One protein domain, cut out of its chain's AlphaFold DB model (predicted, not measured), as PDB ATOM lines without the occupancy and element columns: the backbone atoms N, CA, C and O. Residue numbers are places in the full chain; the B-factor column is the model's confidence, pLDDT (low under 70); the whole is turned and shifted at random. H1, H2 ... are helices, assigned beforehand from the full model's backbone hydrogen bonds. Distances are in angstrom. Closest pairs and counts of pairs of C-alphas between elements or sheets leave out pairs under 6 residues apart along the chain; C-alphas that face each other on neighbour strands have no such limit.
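What this domain is: This is residues 2 to 91 of the 95 residues of an uncharacterized protein of Nitrincola nitratireducens (UniProt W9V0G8). One long helix, H2, makes the backbone of a loose-knit helical fold: short H1 makes a corner at its start, and beyond residue 28 of H2 come H3, set crosswise, and H4, which folds back toward H2. A long link, residues 50 to 63, then runs through the middle to H5 and H6, a pair of helices set steeply to each other near the first half of H2. Residues 28 to 34 stick out. The printed part has 90 residues with six named helices, H1 to H6 in order, and no named strand, class all helix; it is only just compact, close to loose, with a radius of gyration of the C-alphas of 14.5 A and spans of 43 by 31 by 17 A.

Where its parts are: Find C-alpha 2 at (-40.836, -119.287, -72.743), where H1, residues 2 to 7, begins. H2, residues 9 to 28, runs 28.4 A to C-alpha 28 at (-33.464, -146.825, -68.449). Read on to H3, residues 32 to 40, 12.2 A long, H4, residues 44 to 49, and H5, residues 64 to 71. H6, residues 77 to 86, runs 14.3 A to C-alpha 86 at (-24.256, -117.144, -75.676).

How they stand to each other: H1 and H2 only just touch, with 3 pairs of C-alphas within 8 A, only at the corner; the closest are Leu 5 and Leu 12, 5.2 A. H2, with residue 23 alone, only just touches H4, also with 3 pairs; C-alphas 23 and 48 are closest, 6.3 A, at a shallow tilt of 25 degrees, opposite ways. H3 and H4 are close but not clearly touching, C-alphas 38 and 44 being closest at 6.0 A. H5 touches H6, closest C-alphas 68 and 79 at 4.6 A, at a steep tilt of 69 degrees, only just short of perpendicular. In the six helices every O i to N i+4 pair is within hydrogen-bond range.

The domain as a whole: Look to Ala 40 and Glu 90 for the C-alphas farthest apart, 44.4 A. The printed part has no cut, the link H4 to H5 is long, and no printed residue is under 70 in pLDDT.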
ATOM      1  N   GLU A   2     -39.523-118.752 -73.183       87.38
ATOM      2  CA  GLU A   2     -40.836-119.287 -72.743       87.38
ATOM      3  C   GLU A   2     -42.021-118.721 -73.532       87.38
ATOM      4  O   GLU A   2     -42.888-119.477 -73.949       87.38
ATOM      5  N   GLN A   3     -42.033-117.413 -73.800       91.31
ATOM      6  CA  GLN A   3     -43.074-116.807 -74.636       91.31
ATOM      7  C   GLN A   3     -43.122-117.448 -76.036       91.31
ATOM      8  O   GLN A   3     -44.178-117.836 -76.514       91.31
ATOM      9  N   GLU A   4     -41.957-117.641 -76.654       91.12
ATOM     10  CA  GLU A   4     -41.821-118.283 -77.967       91.12
ATOM     11  C   GLU A   4     -42.300-119.745 -77.954       91.12
ATOM     12  O   GLU A   4     -42.963-120.179 -78.892       91.12
ATOM     13  N   LEU A   5     -42.026-120.495 -76.877       92.31
ATOM     14  CA  LEU A   5     -42.579-121.838 -76.677       92.31
ATOM     15  C   LEU A   5     -44.111-121.821 -76.620       92.31
ATOM     16  O   LEU A   5     -44.749-122.697 -77.191       92.31
ATOM     17  N   GLN A   6     -44.708-120.840 -75.943       92.44
ATOM     18  CA  GLN A   6     -46.165-120.730 -75.816       92.44
ATOM     19  C   GLN A   6     -46.842-120.312 -77.126       92.44
ATOM     20  O   GLN A   6     -47.948-120.759 -77.421       92.44
ATOM     21  N   GLU A   7     -46.176-119.475 -77.918       96.06
ATOM     22  CA  GLU A   7     -46.684-118.968 -79.195       96.06
ATOM     23  C   GLU A   7     -46.488-119.956 -80.355       96.06
ATOM     24  O   GLU A   7     -47.150-119.832 -81.386       96.06
ATOM     25  N   ASN A   8     -45.616-120.959 -80.198       96.75
ATOM     26  CA  ASN A   8     -45.306-121.940 -81.233       96.75
ATOM     27  C   ASN A   8     -45.639-123.382 -80.788       96.75
ATOM     28  O   ASN A   8     -44.819-124.044 -80.145       96.75
ATOM     29  N   PRO A   9     -46.803-123.925 -81.200       95.62
ATOM     30  CA  PRO A   9     -47.237-125.268 -80.818       95.62
ATOM     31  C   PRO A   9     -46.267-126.391 -81.207       95.62
ATOM     32  O   PRO A   9     -46.176-127.383 -80.489       95.62
ATOM     33  N   LEU A  10     -45.528-126.247 -82.314       96.88
ATOM     34  CA  LEU A  10     -44.555-127.254 -82.754       96.88
ATOM     35  C   LEU A  10     -43.326-127.285 -81.839       96.88
ATOM     36  O   LEU A  10     -42.821-128.361 -81.512       96.88
ATOM     37  N   LEU A  11     -42.860-126.112 -81.398       96.12
ATOM     38  CA  LEU A  11     -41.776-126.022 -80.420       96.12
ATOM     39  C   LEU A  11     -42.221-126.550 -79.058       96.12
ATOM     40  O   LEU A  11     -41.461-127.273 -78.416       96.12
ATOM     41  N   LEU A  12     -43.451-126.247 -78.637       96.75
ATOM     42  CA  LEU A  12     -44.011-126.778 -77.398       96.75
ATOM     43  C   LEU A  12     -44.116-128.307 -77.416       96.75
ATOM     44  O   LEU A  12     -43.765-128.953 -76.431       96.75
ATOM     45  N   ASP A  13     -44.584-128.892 -78.519       97.56
ATOM     46  CA  ASP A  13     -44.672-130.348 -78.654       97.56
ATOM     47  C   ASP A  13     -43.281-130.995 -78.623       97.56
ATOM     48  O   ASP A  13     -43.043-131.921 -77.850       97.56
ATOM     49  N   THR A  14     -42.324-130.422 -79.359       96.88
ATOM     50  CA  THR A  14     -40.917-130.853 -79.326       96.88
ATOM     51  C   THR A  14     -40.353-130.792 -77.905       96.88
ATOM     52  O   THR A  14     -39.727-131.741 -77.433       96.88
ATOM     53  N   TYR A  15     -40.613-129.699 -77.185       96.56
ATOM     54  CA  TYR A  15     -40.165-129.535 -75.808       96.56
ATOM     55  C   TYR A  15     -40.781-130.592 -74.881       96.56
ATOM     56  O   TYR A  15     -40.065-131.211 -74.096       96.56
ATOM     57  N   ARG A  16     -42.081-130.883 -75.009       97.00
ATOM     58  CA  ARG A  16     -42.757-131.946 -74.243       97.00
ATOM     59  C   ARG A  16     -42.189-133.330 -74.539       97.00
ATOM     60  O   ARG A  16     -41.977-134.108 -73.612       97.00
ATOM     61  N   GLN A  17     -41.894-133.627 -75.803       97.56
ATOM     62  CA  GLN A  17     -41.249-134.883 -76.186       97.56
ATOM     63  C   GLN A  17     -39.857-135.016 -75.556       97.56
ATOM     64  O   GLN A  17     -39.511-136.092 -75.077       97.56
ATOM     65  N   GLN A  18     -39.085-133.928 -75.470       97.19
ATOM     66  CA  GLN A  18     -37.781-133.921 -74.793       97.19
ATOM     67  C   GLN A  18     -37.904-134.156 -73.279       97.19
ATOM     68  O   GLN A  18     -37.083-134.869 -72.704       97.19
ATOM     69  N   GLN A  19     -38.952-133.631 -72.632       97.75
ATOM     70  CA  GLN A  19     -39.247-133.946 -71.228       97.75
ATOM     71  C   GLN A  19     -39.547-135.436 -71.041       97.75
ATOM     72  O   GLN A  19     -38.978-136.072 -70.154       97.75
ATOM     73  N   GLN A  20     -40.382-136.012 -71.910       98.06
ATOM     74  CA  GLN A  20     -40.690-137.440 -71.875       98.06
ATOM     75  C   GLN A  20     -39.452-138.301 -72.155       98.06
ATOM     76  O   GLN A  20     -39.232-139.302 -71.476       98.06
ATOM     77  N   ALA A  21     -38.618-137.910 -73.121       97.75
ATOM     78  CA  ALA A  21     -37.376-138.606 -73.439       97.75
ATOM     79  C   ALA A  21     -36.419-138.618 -72.237       97.75
ATOM     80  O   ALA A  21     -35.865-139.666 -71.915       97.75
ATOM     81  N   TYR A  22     -36.300-137.498 -71.521       97.62
ATOM     82  CA  TYR A  22     -35.539-137.430 -70.274       97.62
ATOM     83  C   TYR A  22     -36.090-138.377 -69.197       97.62
ATOM     84  O   TYR A  22     -35.316-139.082 -68.548       97.62
ATOM     85  N   VAL A  23     -37.416-138.432 -69.009       97.94
ATOM     86  CA  VAL A  23     -38.052-139.375 -68.069       97.94
ATOM     87  C   VAL A  23     -37.717-140.820 -68.440       97.94
ATOM     88  O   VAL A  23     -37.313-141.595 -67.573       97.94
ATOM     89  N   ASN A  24     -37.845-141.169 -69.721       97.81
ATOM     90  CA  ASN A  24     -37.574-142.516 -70.217       97.81
ATOM     91  C   ASN A  24     -36.107-142.902 -69.997       97.81
ATOM     92  O   ASN A  24     -35.835-143.950 -69.416       97.81
ATOM     93  N   LEU A  25     -35.174-142.029 -70.391       97.12
ATOM     94  CA  LEU A  25     -33.741-142.268 -70.239       97.12
ATOM     95  C   LEU A  25     -33.342-142.385 -68.764       97.12
ATOM     96  O   LEU A  25     -32.536-143.240 -68.406       97.12
ATOM     97  N   ARG A  26     -33.938-141.573 -67.881       96.69
ATOM     98  CA  ARG A  26     -33.715-141.691 -66.435       96.69
ATOM     99  C   ARG A  26     -34.111-143.071 -65.921       96.69
ATOM    100  O   ARG A  26     -33.373-143.627 -65.120       96.69
ATOM    101  N   TRP A  27     -35.254-143.604 -66.345       97.44
ATOM    102  CA  TRP A  27     -35.686-144.946 -65.946       97.44
ATOM    103  C   TRP A  27     -34.817-146.052 -66.536       97.44
ATOM    104  O   TRP A  27     -34.573-147.046 -65.859       97.44
ATOM    105  N   GLU A  28     -34.361-145.883 -67.776       97.19
ATOM    106  CA  GLU A  28     -33.464-146.825 -68.449       97.19
ATOM    107  C   GLU A  28     -32.108-146.931 -67.743       97.19
ATOM    108  O   GLU A  28     -31.589-148.030 -67.569       97.19
ATOM    109  N   LEU A  29     -31.556-145.797 -67.304       96.50
ATOM    110  CA  LEU A  29     -30.249-145.721 -66.648       96.50
ATOM    111  C   LEU A  29     -30.301-145.915 -65.125       96.50
ATOM    112  O   LEU A  29     -29.254-145.906 -64.479       96.50
ATOM    113  N   MET A  30     -31.492-146.032 -64.538       97.44
ATOM    114  CA  MET A  30     -31.655-146.160 -63.091       97.44
ATOM    115  C   MET A  30     -31.132-147.510 -62.605       97.44
ATOM    116  O   MET A  30     -31.431-148.546 -63.203       97.44
ATOM    117  N   ASP A  31     -30.409-147.502 -61.483       98.12
ATOM    118  CA  ASP A  31     -30.006-148.745 -60.838       98.12
ATOM    119  C   ASP A  31     -31.258-149.584 -60.494       98.12
ATOM    120  O   ASP A  31     -32.243-149.043 -59.970       98.12
ATOM    121  N   PRO A  32     -31.273-150.895 -60.798       98.00
ATOM    122  CA  PRO A  32     -32.424-151.743 -60.510       98.00
ATOM    123  C   PRO A  32     -32.841-151.751 -59.033       98.00
ATOM    124  O   PRO A  32     -34.028-151.919 -58.739       98.00
ATOM    125  N   ASP A  33     -31.907-151.575 -58.098       98.31
ATOM    126  CA  ASP A  33     -32.195-151.548 -56.664       98.31
ATOM    127  C   ASP A  33     -32.885-150.241 -56.265       98.31
ATOM    128  O   ASP A  33     -33.894-150.272 -55.550       98.31
ATOM    129  N   ASP A  34     -32.428-149.113 -56.815       98.06
ATOM    130  CA  ASP A  34     -33.069-147.806 -56.641       98.06
ATOM    131  C   ASP A  34     -34.480-147.801 -57.234       98.06
ATOM    132  O   ASP A  34     -35.432-147.348 -56.591       98.06
ATOM    133  N   ARG A  35     -34.650-148.379 -58.431       97.81
ATOM    134  CA  ARG A  35     -35.962-148.526 -59.071       97.81
ATOM    135  C   ARG A  35     -36.937-149.299 -58.186       97.81
ATOM    136  O   ARG A  35     -38.060-148.840 -57.972       97.81
ATOM    137  N   ARG A  36     -36.508-150.436 -57.630       98.00
ATOM    138  CA  ARG A  36     -37.340-151.235 -56.713       98.00
ATOM    139  C   ARG A  36     -37.712-150.457 -55.454       98.00
ATOM    140  O   ARG A  36     -38.850-150.556 -55.003       98.00
ATOM    141  N   LEU A  37     -36.783-149.683 -54.891       98.19
ATOM    142  CA  LEU A  37     -37.045-148.865 -53.707       98.19
ATOM    143  C   LEU A  37     -38.064-147.754 -53.995       98.19
ATOM    144  O   LEU A  37     -39.008-147.579 -53.226       98.19
ATOM    145  N   ILE A  38     -37.906-147.044 -55.115       97.75
ATOM    146  CA  ILE A  38     -38.822-145.985 -55.567       97.75
ATOM    147  C   ILE A  38     -40.237-146.538 -55.751       97.75
ATOM    148  O   ILE A  38     -41.204-145.941 -55.272       97.75
ATOM    149  N   GLU A  39     -40.363-147.687 -56.417       97.25
ATOM    150  CA  GLU A  39     -41.649-148.353 -56.628       97.25
ATOM    151  C   GLU A  39     -42.265-148.810 -55.292       97.25
ATOM    152  O   GLU A  39     -43.429-148.514 -55.024       97.25
ATOM    153  N   ALA A  40     -41.484-149.437 -54.403       98.12
ATOM    154  CA  ALA A  40     -41.956-149.903 -53.094       98.12
ATOM    155  C   ALA A  40     -42.404-148.765 -52.159       98.12
ATOM    156  O   ALA A  40     -43.291-148.958 -51.328       98.12
ATOM    157  N   GLN A  41     -41.806-147.581 -52.293       98.00
ATOM    158  CA  GLN A  41     -42.175-146.388 -51.529       98.00
ATOM    159  C   GLN A  41     -43.345-145.604 -52.147       98.00
ATOM    160  O   GLN A  41     -43.792-144.619 -51.561       98.00
ATOM    161  N   GLY A  42     -43.863-146.028 -53.305       97.69
ATOM    162  CA  GLY A  42     -44.973-145.356 -53.983       97.69
ATOM    163  C   GLY A  42     -44.570-144.075 -54.719       97.69
ATOM    164  O   GLY A  42     -45.425-143.241 -55.008       97.69
ATOM    165  N   PHE A  43     -43.285-143.901 -55.044       97.75
ATOM    166  CA  PHE A  43     -42.777-142.718 -55.750       97.75
ATOM    167  C   PHE A  43     -42.749-142.862 -57.278       97.75
ATOM    168  O   PHE A  43     -42.373-141.913 -57.967       97.75
ATOM    169  N   GLY A  44     -43.173-144.003 -57.831       97.00
ATOM    170  CA  GLY A  44     -43.152-144.258 -59.278       97.00
ATOM    171  C   GLY A  44     -43.831-143.158 -60.104       97.00
ATOM    172  O   GLY A  44     -43.230-142.631 -61.039       97.00
ATOM    173  N   ASP A  45     -45.031-142.726 -59.711       96.62
ATOM    174  CA  ASP A  45     -45.777-141.677 -60.426       96.62
ATOM    175  C   ASP A  45     -45.056-140.324 -60.419       96.62
ATOM    176  O   ASP A  45     -45.052-139.594 -61.415       96.62
ATOM    177  N   LEU A  46     -44.372-139.998 -59.320       96.75
ATOM    178  CA  LEU A  46     -43.558-138.790 -59.236       96.75
ATOM    179  C   LEU A  46     -42.411-138.854 -60.255       96.75
ATOM    180  O   LEU A  46     -42.201-137.925 -61.032       96.75
ATOM    181  N   PHE A  47     -41.718-139.989 -60.333       97.06
ATOM    182  CA  PHE A  47     -40.650-140.202 -61.311       97.06
ATOM    183  C   PHE A  47     -41.160-140.371 -62.751       97.06
ATOM    184  O   PHE A  47     -40.356-140.322 -63.675       97.06
ATOM    185  N   ASN A  48     -42.464-140.497 -62.988       97.00
ATOM    186  CA  ASN A  48     -43.041-140.460 -64.337       97.00
ATOM    187  C   ASN A  48     -43.465-139.052 -64.774       97.00
ATOM    188  O   ASN A  48     -43.564-138.780 -65.966       97.00
ATOM    189  N   THR A  49     -43.694-138.143 -63.825       96.81
ATOM    190  CA  THR A  49     -44.238-136.798 -64.094       96.81
ATOM    191  C   THR A  49     -43.180-135.697 -64.051       96.81
ATOM    192  O   THR A  49     -43.335-134.653 -64.684       96.81
ATOM    193  N   LEU A  50     -42.075-135.916 -63.334       97.44
ATOM    194  CA  LEU A  50     -40.993-134.943 -63.220       97.44
ATOM    195  C   LEU A  50     -40.022-135.011 -64.408       97.44
ATOM    196  O   LEU A  50     -39.201-135.927 -64.502       97.44
ATOM    197  N   GLY A  51     -40.066-133.996 -65.269       97.12
ATOM    198  CA  GLY A  51     -39.135-133.782 -66.376       97.12
ATOM    199  C   GLY A  51     -37.778-133.205 -65.942       97.12
ATOM    200  O   GLY A  51     -37.403-133.243 -64.764       97.12
ATOM    201  N   ILE A  52     -37.037-132.644 -66.896       97.25
ATOM    202  CA  ILE A  52     -35.707-132.044 -66.734       97.25
ATOM    203  C   ILE A  52     -35.733-130.997 -65.613       97.25
ATOM    204  O   ILE A  52     -36.508-130.039 -65.637       97.25
ATOM    205  N   GLY A  53     -34.863-131.170 -64.618       94.56
ATOM    206  CA  GLY A  53     -34.793-130.278 -63.457       94.56
ATOM    207  C   GLY A  53     -35.972-130.399 -62.484       94.56
ATOM    208  O   GLY A  53     -36.194-129.486 -61.681       94.56
ATOM    209  N   GLY A  54     -36.726-131.502 -62.543       95.25
ATOM    210  CA  GLY A  54     -37.811-131.802 -61.610       95.25
ATOM    211  C   GLY A  54     -39.085-131.000 -61.874       95.25
ATOM    212  O   GLY A  54     -39.759-130.600 -60.926       95.25
ATOM    213  N   ILE A  55     -39.393-130.694 -63.137       95.38
ATOM    214  CA  ILE A  55     -40.582-129.919 -63.508       95.38
ATOM    215  C   ILE A  55     -41.770-130.827 -63.850       95.38
ATOM    216  O   ILE A  55     -41.647-131.733 -64.666       95.38
ATOM    217  N   ALA A  56     -42.933-130.555 -63.255       95.88
ATOM    218  CA  ALA A  56     -44.185-131.246 -63.584       95.88
ATOM    219  C   ALA A  56     -44.989-130.550 -64.702       95.88
ATOM    220  O   ALA A  56     -45.801-131.175 -65.372       95.88
ATOM    221  N   GLN A  57     -44.780-129.244 -64.908       95.75
ATOM    222  CA  GLN A  57     -45.454-128.449 -65.943       95.75
ATOM    223  C   GLN A  57     -44.571-128.365 -67.193       95.75
ATOM    224  O   GLN A  57     -43.697-127.512 -67.285       95.75
ATOM    225  N   TRP A  58     -44.763-129.279 -68.145       95.12
ATOM    226  CA  TRP A  58     -43.897-129.415 -69.332       95.12
ATOM    227  C   TRP A  58     -44.130-128.353 -70.420       95.12
ATOM    228  O   TRP A  58     -43.672-128.498 -71.548       95.12
ATOM    229  N   ASP A  59     -44.854-127.289 -70.097       93.69
ATOM    230  CA  ASP A  59     -45.043-126.087 -70.909       93.69
ATOM    231  C   ASP A  59     -44.293-124.865 -70.356       93.69
ATOM    232  O   ASP A  59     -44.426-123.760 -70.882       93.69
ATOM    233  N   LYS A  60     -43.484-125.066 -69.310       94.00
ATOM    234  CA  LYS A  60     -42.641-124.043 -68.690       94.00
ATOM    235  C   LYS A  60     -41.192-124.490 -68.629       94.00
ATOM    236  O   LYS A  60     -40.889-125.680 -68.561       94.00
ATOM    237  N   VAL A  61     -40.292-123.520 -68.588       92.56
ATOM    238  CA  VAL A  61     -38.855-123.724 -68.428       92.56
ATOM    239  C   VAL A  61     -38.478-123.327 -67.003       92.56
ATOM    240  O   VAL A  61     -38.502-122.156 -66.648       92.56
ATOM    241  N   ARG A  62     -38.106-124.302 -66.162       89.56
ATOM    242  CA  ARG A  62     -37.765-124.031 -64.753       89.56
ATOM    243  C   ARG A  62     -36.449-123.266 -64.596       89.56
ATOM    244  O   ARG A  62     -36.434-122.093 -64.251       89.56
ATOM    245  N   CYS A  63     -35.326-123.956 -64.772       93.31
ATOM    246  CA  CYS A  63     -33.995-123.390 -64.609       93.31
ATOM    247  C   CYS A  63     -33.122-123.764 -65.806       93.31
ATOM    248  O   CYS A  63     -32.991-124.936 -66.166       93.31
ATOM    249  N   LEU A  64     -32.499-122.747 -66.406       95.31
ATOM    250  CA  LEU A  64     -31.666-122.906 -67.597       95.31
ATOM    251  C   LEU A  64     -30.468-123.828 -67.350       95.31
ATOM    252  O   LEU A  64     -30.097-124.581 -68.241       95.31
ATOM    253  N   HIS A  65     -29.910-123.849 -66.133       96.25
ATOM    254  CA  HIS A  65     -28.775-124.718 -65.819       96.25
ATOM    255  C   HIS A  65     -29.116-126.212 -65.932       96.25
ATOM    256  O   HIS A  65     -28.262-126.976 -66.362       96.25
ATOM    257  N   MET A  66     -30.341-126.642 -65.591       96.69
ATOM    258  CA  MET A  66     -30.717-128.061 -65.704       96.69
ATOM    259  C   MET A  66     -30.971-128.443 -67.158       96.69
ATOM    260  O   MET A  66     -30.610-129.536 -67.576       96.69
ATOM    261  N   GLN A  67     -31.550-127.527 -67.934       96.19
ATOM    262  CA  GLN A  67     -31.715-127.701 -69.376       96.19
ATOM    263  C   GLN A  67     -30.359-127.793 -70.077       96.19
ATOM    264  O   GLN A  67     -30.144-128.682 -70.897       96.19
ATOM    265  N   TYR A  68     -29.415-126.928 -69.702       97.12
ATOM    266  CA  TYR A  68     -28.074-126.953 -70.267       97.12
ATOM    267  C   TYR A  68     -27.284-128.190 -69.827       97.12
ATOM    268  O   TYR A  68     -26.703-128.864 -70.663       97.12
ATOM    269  N   ALA A  69     -27.330-128.562 -68.545       96.25
ATOM    270  CA  ALA A  69     -26.696-129.790 -68.066       96.25
ATOM    271  C   ALA A  69     -27.239-131.035 -68.785       96.25
ATOM    272  O   ALA A  69     -26.461-131.900 -69.174       96.25
ATOM    273  N   HIS A  70     -28.556-131.103 -69.007       96.94
ATOM    274  CA  HIS A  70     -29.155-132.164 -69.811       96.94
ATOM    275  C   HIS A  70     -28.644-132.130 -71.257       96.94
ATOM    276  O   HIS A  70     -28.247-133.170 -71.758       96.94
ATOM    277  N   HIS A  71     -28.564-130.950 -71.886       97.12
ATOM    278  CA  HIS A  71     -28.076-130.760 -73.265       97.12
ATOM    279  C   HIS A  71     -26.661-131.287 -73.495       97.12
ATOM    280  O   HIS A  71     -26.379-131.836 -74.554       97.12
ATOM    281  N   LEU A  72     -25.796-131.190 -72.484       95.12
ATOM    282  CA  LEU A  72     -24.441-131.743 -72.542       95.12
ATOM    283  C   LEU A  72     -24.407-133.280 -72.633       95.12
ATOM    284  O   LEU A  72     -23.380-133.837 -73.012       95.12
ATOM    285  N   VAL A  73     -25.497-133.963 -72.269       94.00
ATOM    286  CA  VAL A  73     -25.615-135.432 -72.286       94.00
ATOM    287  C   VAL A  73     -26.569-135.908 -73.387       94.00
ATOM    288  O   VAL A  73     -26.306-136.909 -74.046       94.00
ATOM    289  N   ALA A  74     -27.669-135.190 -73.589       93.94
ATOM    290  CA  ALA A  74     -28.682-135.440 -74.599       93.94
ATOM    291  C   ALA A  74     -29.248-134.102 -75.083       93.94
ATOM    292  O   ALA A  74     -29.721-133.285 -74.288       93.94
ATOM    293  N   GLU A  75     -29.217-133.882 -76.394       92.69
ATOM    294  CA  GLU A  75     -29.629-132.612 -76.980       92.69
ATOM    295  C   GLU A  75     -31.054-132.220 -76.571       92.69
ATOM    296  O   GLU A  75     -31.980-133.036 -76.561       92.69
ATOM    297  N   ASN A  76     -31.247-130.940 -76.259       96.25
ATOM    298  CA  ASN A  76     -32.582-130.381 -76.094       96.25
ATOM    299  C   ASN A  76     -32.672-128.956 -76.633       96.25
ATOM    300  O   ASN A  76     -31.675-128.241 -76.736       96.25
ATOM    301  N   LEU A  77     -33.899-128.542 -76.949       96.44
ATOM    302  CA  LEU A  77     -34.199-127.277 -77.616       96.44
ATOM    303  C   LEU A  77     -33.639-126.074 -76.845       96.44
ATOM    304  O   LEU A  77     -33.108-125.135 -77.437       96.44
ATOM    305  N   ILE A  78     -33.747-126.103 -75.516       96.19
ATOM    306  CA  ILE A  78     -33.316-125.002 -74.656       96.19
ATOM    307  C   ILE A  78     -31.795-124.912 -74.621       96.19
ATOM    308  O   ILE A  78     -31.253-123.823 -74.780       96.19
ATOM    309  N   GLY A  79     -31.096-126.034 -74.456       96.69
ATOM    310  CA  GLY A  79     -29.638-126.053 -74.462       96.69
ATOM    311  C   GLY A  79     -29.037-125.618 -75.795       96.69
ATOM    312  O   GLY A  79     -28.153-124.768 -75.800       96.69
ATOM    313  N   GLN A  80     -29.594-126.090 -76.916       96.44
ATOM    314  CA  GLN A  80     -29.205-125.636 -78.257       96.44
ATOM    315  C   GLN A  80     -29.383-124.120 -78.417       96.44
ATOM    316  O   GLN A  80     -28.522-123.437 -78.971       96.44
ATOM    317  N   ARG A  81     -30.483-123.566 -77.895       95.25
ATOM    318  CA  ARG A  81     -30.722-122.119 -77.920       95.25
ATOM    319  C   ARG A  81     -29.711-121.356 -77.063       95.25
ATOM    320  O   ARG A  81     -29.254-120.298 -77.481       95.25
ATOM    321  N   LEU A  82     -29.340-121.884 -75.896       96.06
ATOM    322  CA  LEU A  82     -28.313-121.281 -75.040       96.06
ATOM    323  C   LEU A  82     -26.931-121.292 -75.706       96.06
ATOM    324  O   LEU A  82     -26.208-120.300 -75.606       96.06
ATOM    325  N   ASP A  83     -26.583-122.365 -76.418       96.75
ATOM    326  CA  ASP A  83     -25.375-122.400 -77.245       96.75
ATOM    327  C   ASP A  83     -25.410-121.306 -78.316       96.75
ATOM    328  O   ASP A  83     -24.469-120.530 -78.425       96.75
ATOM    329  N   GLN A  84     -26.515-121.174 -79.050       95.69
ATOM    330  CA  GLN A  84     -26.649-120.165 -80.107       95.69
ATOM    331  C   GLN A  84     -26.612-118.722 -79.582       95.69
ATOM    332  O   GLN A  84     -25.995-117.859 -80.201       95.69
ATOM    333  N   GLU A  85     -27.276-118.438 -78.458       95.56
ATOM    334  CA  GLU A  85     -27.386-117.077 -77.917       95.56
ATOM    335  C   GLU A  85     -26.107-116.608 -77.210       95.56
ATOM    336  O   GLU A  85     -25.775-115.422 -77.261       95.56
ATOM    337  N   PHE A  86     -25.379-117.513 -76.549       95.06
ATOM    338  CA  PHE A  86     -24.256-117.144 -75.676       95.06
ATOM    339  C   PHE A  86     -22.911-117.767 -76.074       95.06
ATOM    340  O   PHE A  86     -21.895-117.494 -75.413       95.06
ATOM    341  N   ALA A  87     -22.895-118.576 -77.139       95.75
ATOM    342  CA  ALA A  87     -21.748-119.361 -77.590       95.75
ATOM    343  C   ALA A  87     -21.167-120.227 -76.459       95.75
ATOM    344  O   ALA A  87     -19.949-120.283 -76.279       95.75
ATOM    345  N   LEU A  88     -22.028-120.831 -75.621       93.94
ATOM    346  CA  LEU A  88     -21.592-121.586 -74.435       93.94
ATOM    347  C   LEU A  88     -20.717-122.788 -74.811       93.94
ATOM    348  O   LEU A  88     -19.678-122.996 -74.187       93.94
ATOM    349  N   ASN A  89     -21.074-123.501 -75.878       93.38
ATOM    350  CA  ASN A  89     -20.292-124.574 -76.496       93.38
ATOM    351  C   ASN A  89     -18.891-124.152 -76.981       93.38
ATOM    352  O   ASN A  89     -18.026-125.006 -77.171       93.38
ATOM    353  N   GLU A  90     -18.642-122.858 -77.182       93.88
ATOM    354  CA  GLU A  90     -17.344-122.327 -77.618       93.88
ATOM    355  C   GLU A  90     -16.499-121.797 -76.447       93.88
ATOM    356  O   GLU A  90     -15.315-121.472 -76.609       93.88
ATOM    357  N   ARG A  91     -17.077-121.703 -75.242       87.88
ATOM    358  CA  ARG A  91     -16.369-121.198 -74.063       87.88
ATOM    359  C   ARG A  91     -15.384-122.238 -73.543       87.88
ATOM    360  O   ARG A  91     -15.746-123.352 -73.178       87.88
TER     361      ARG A  91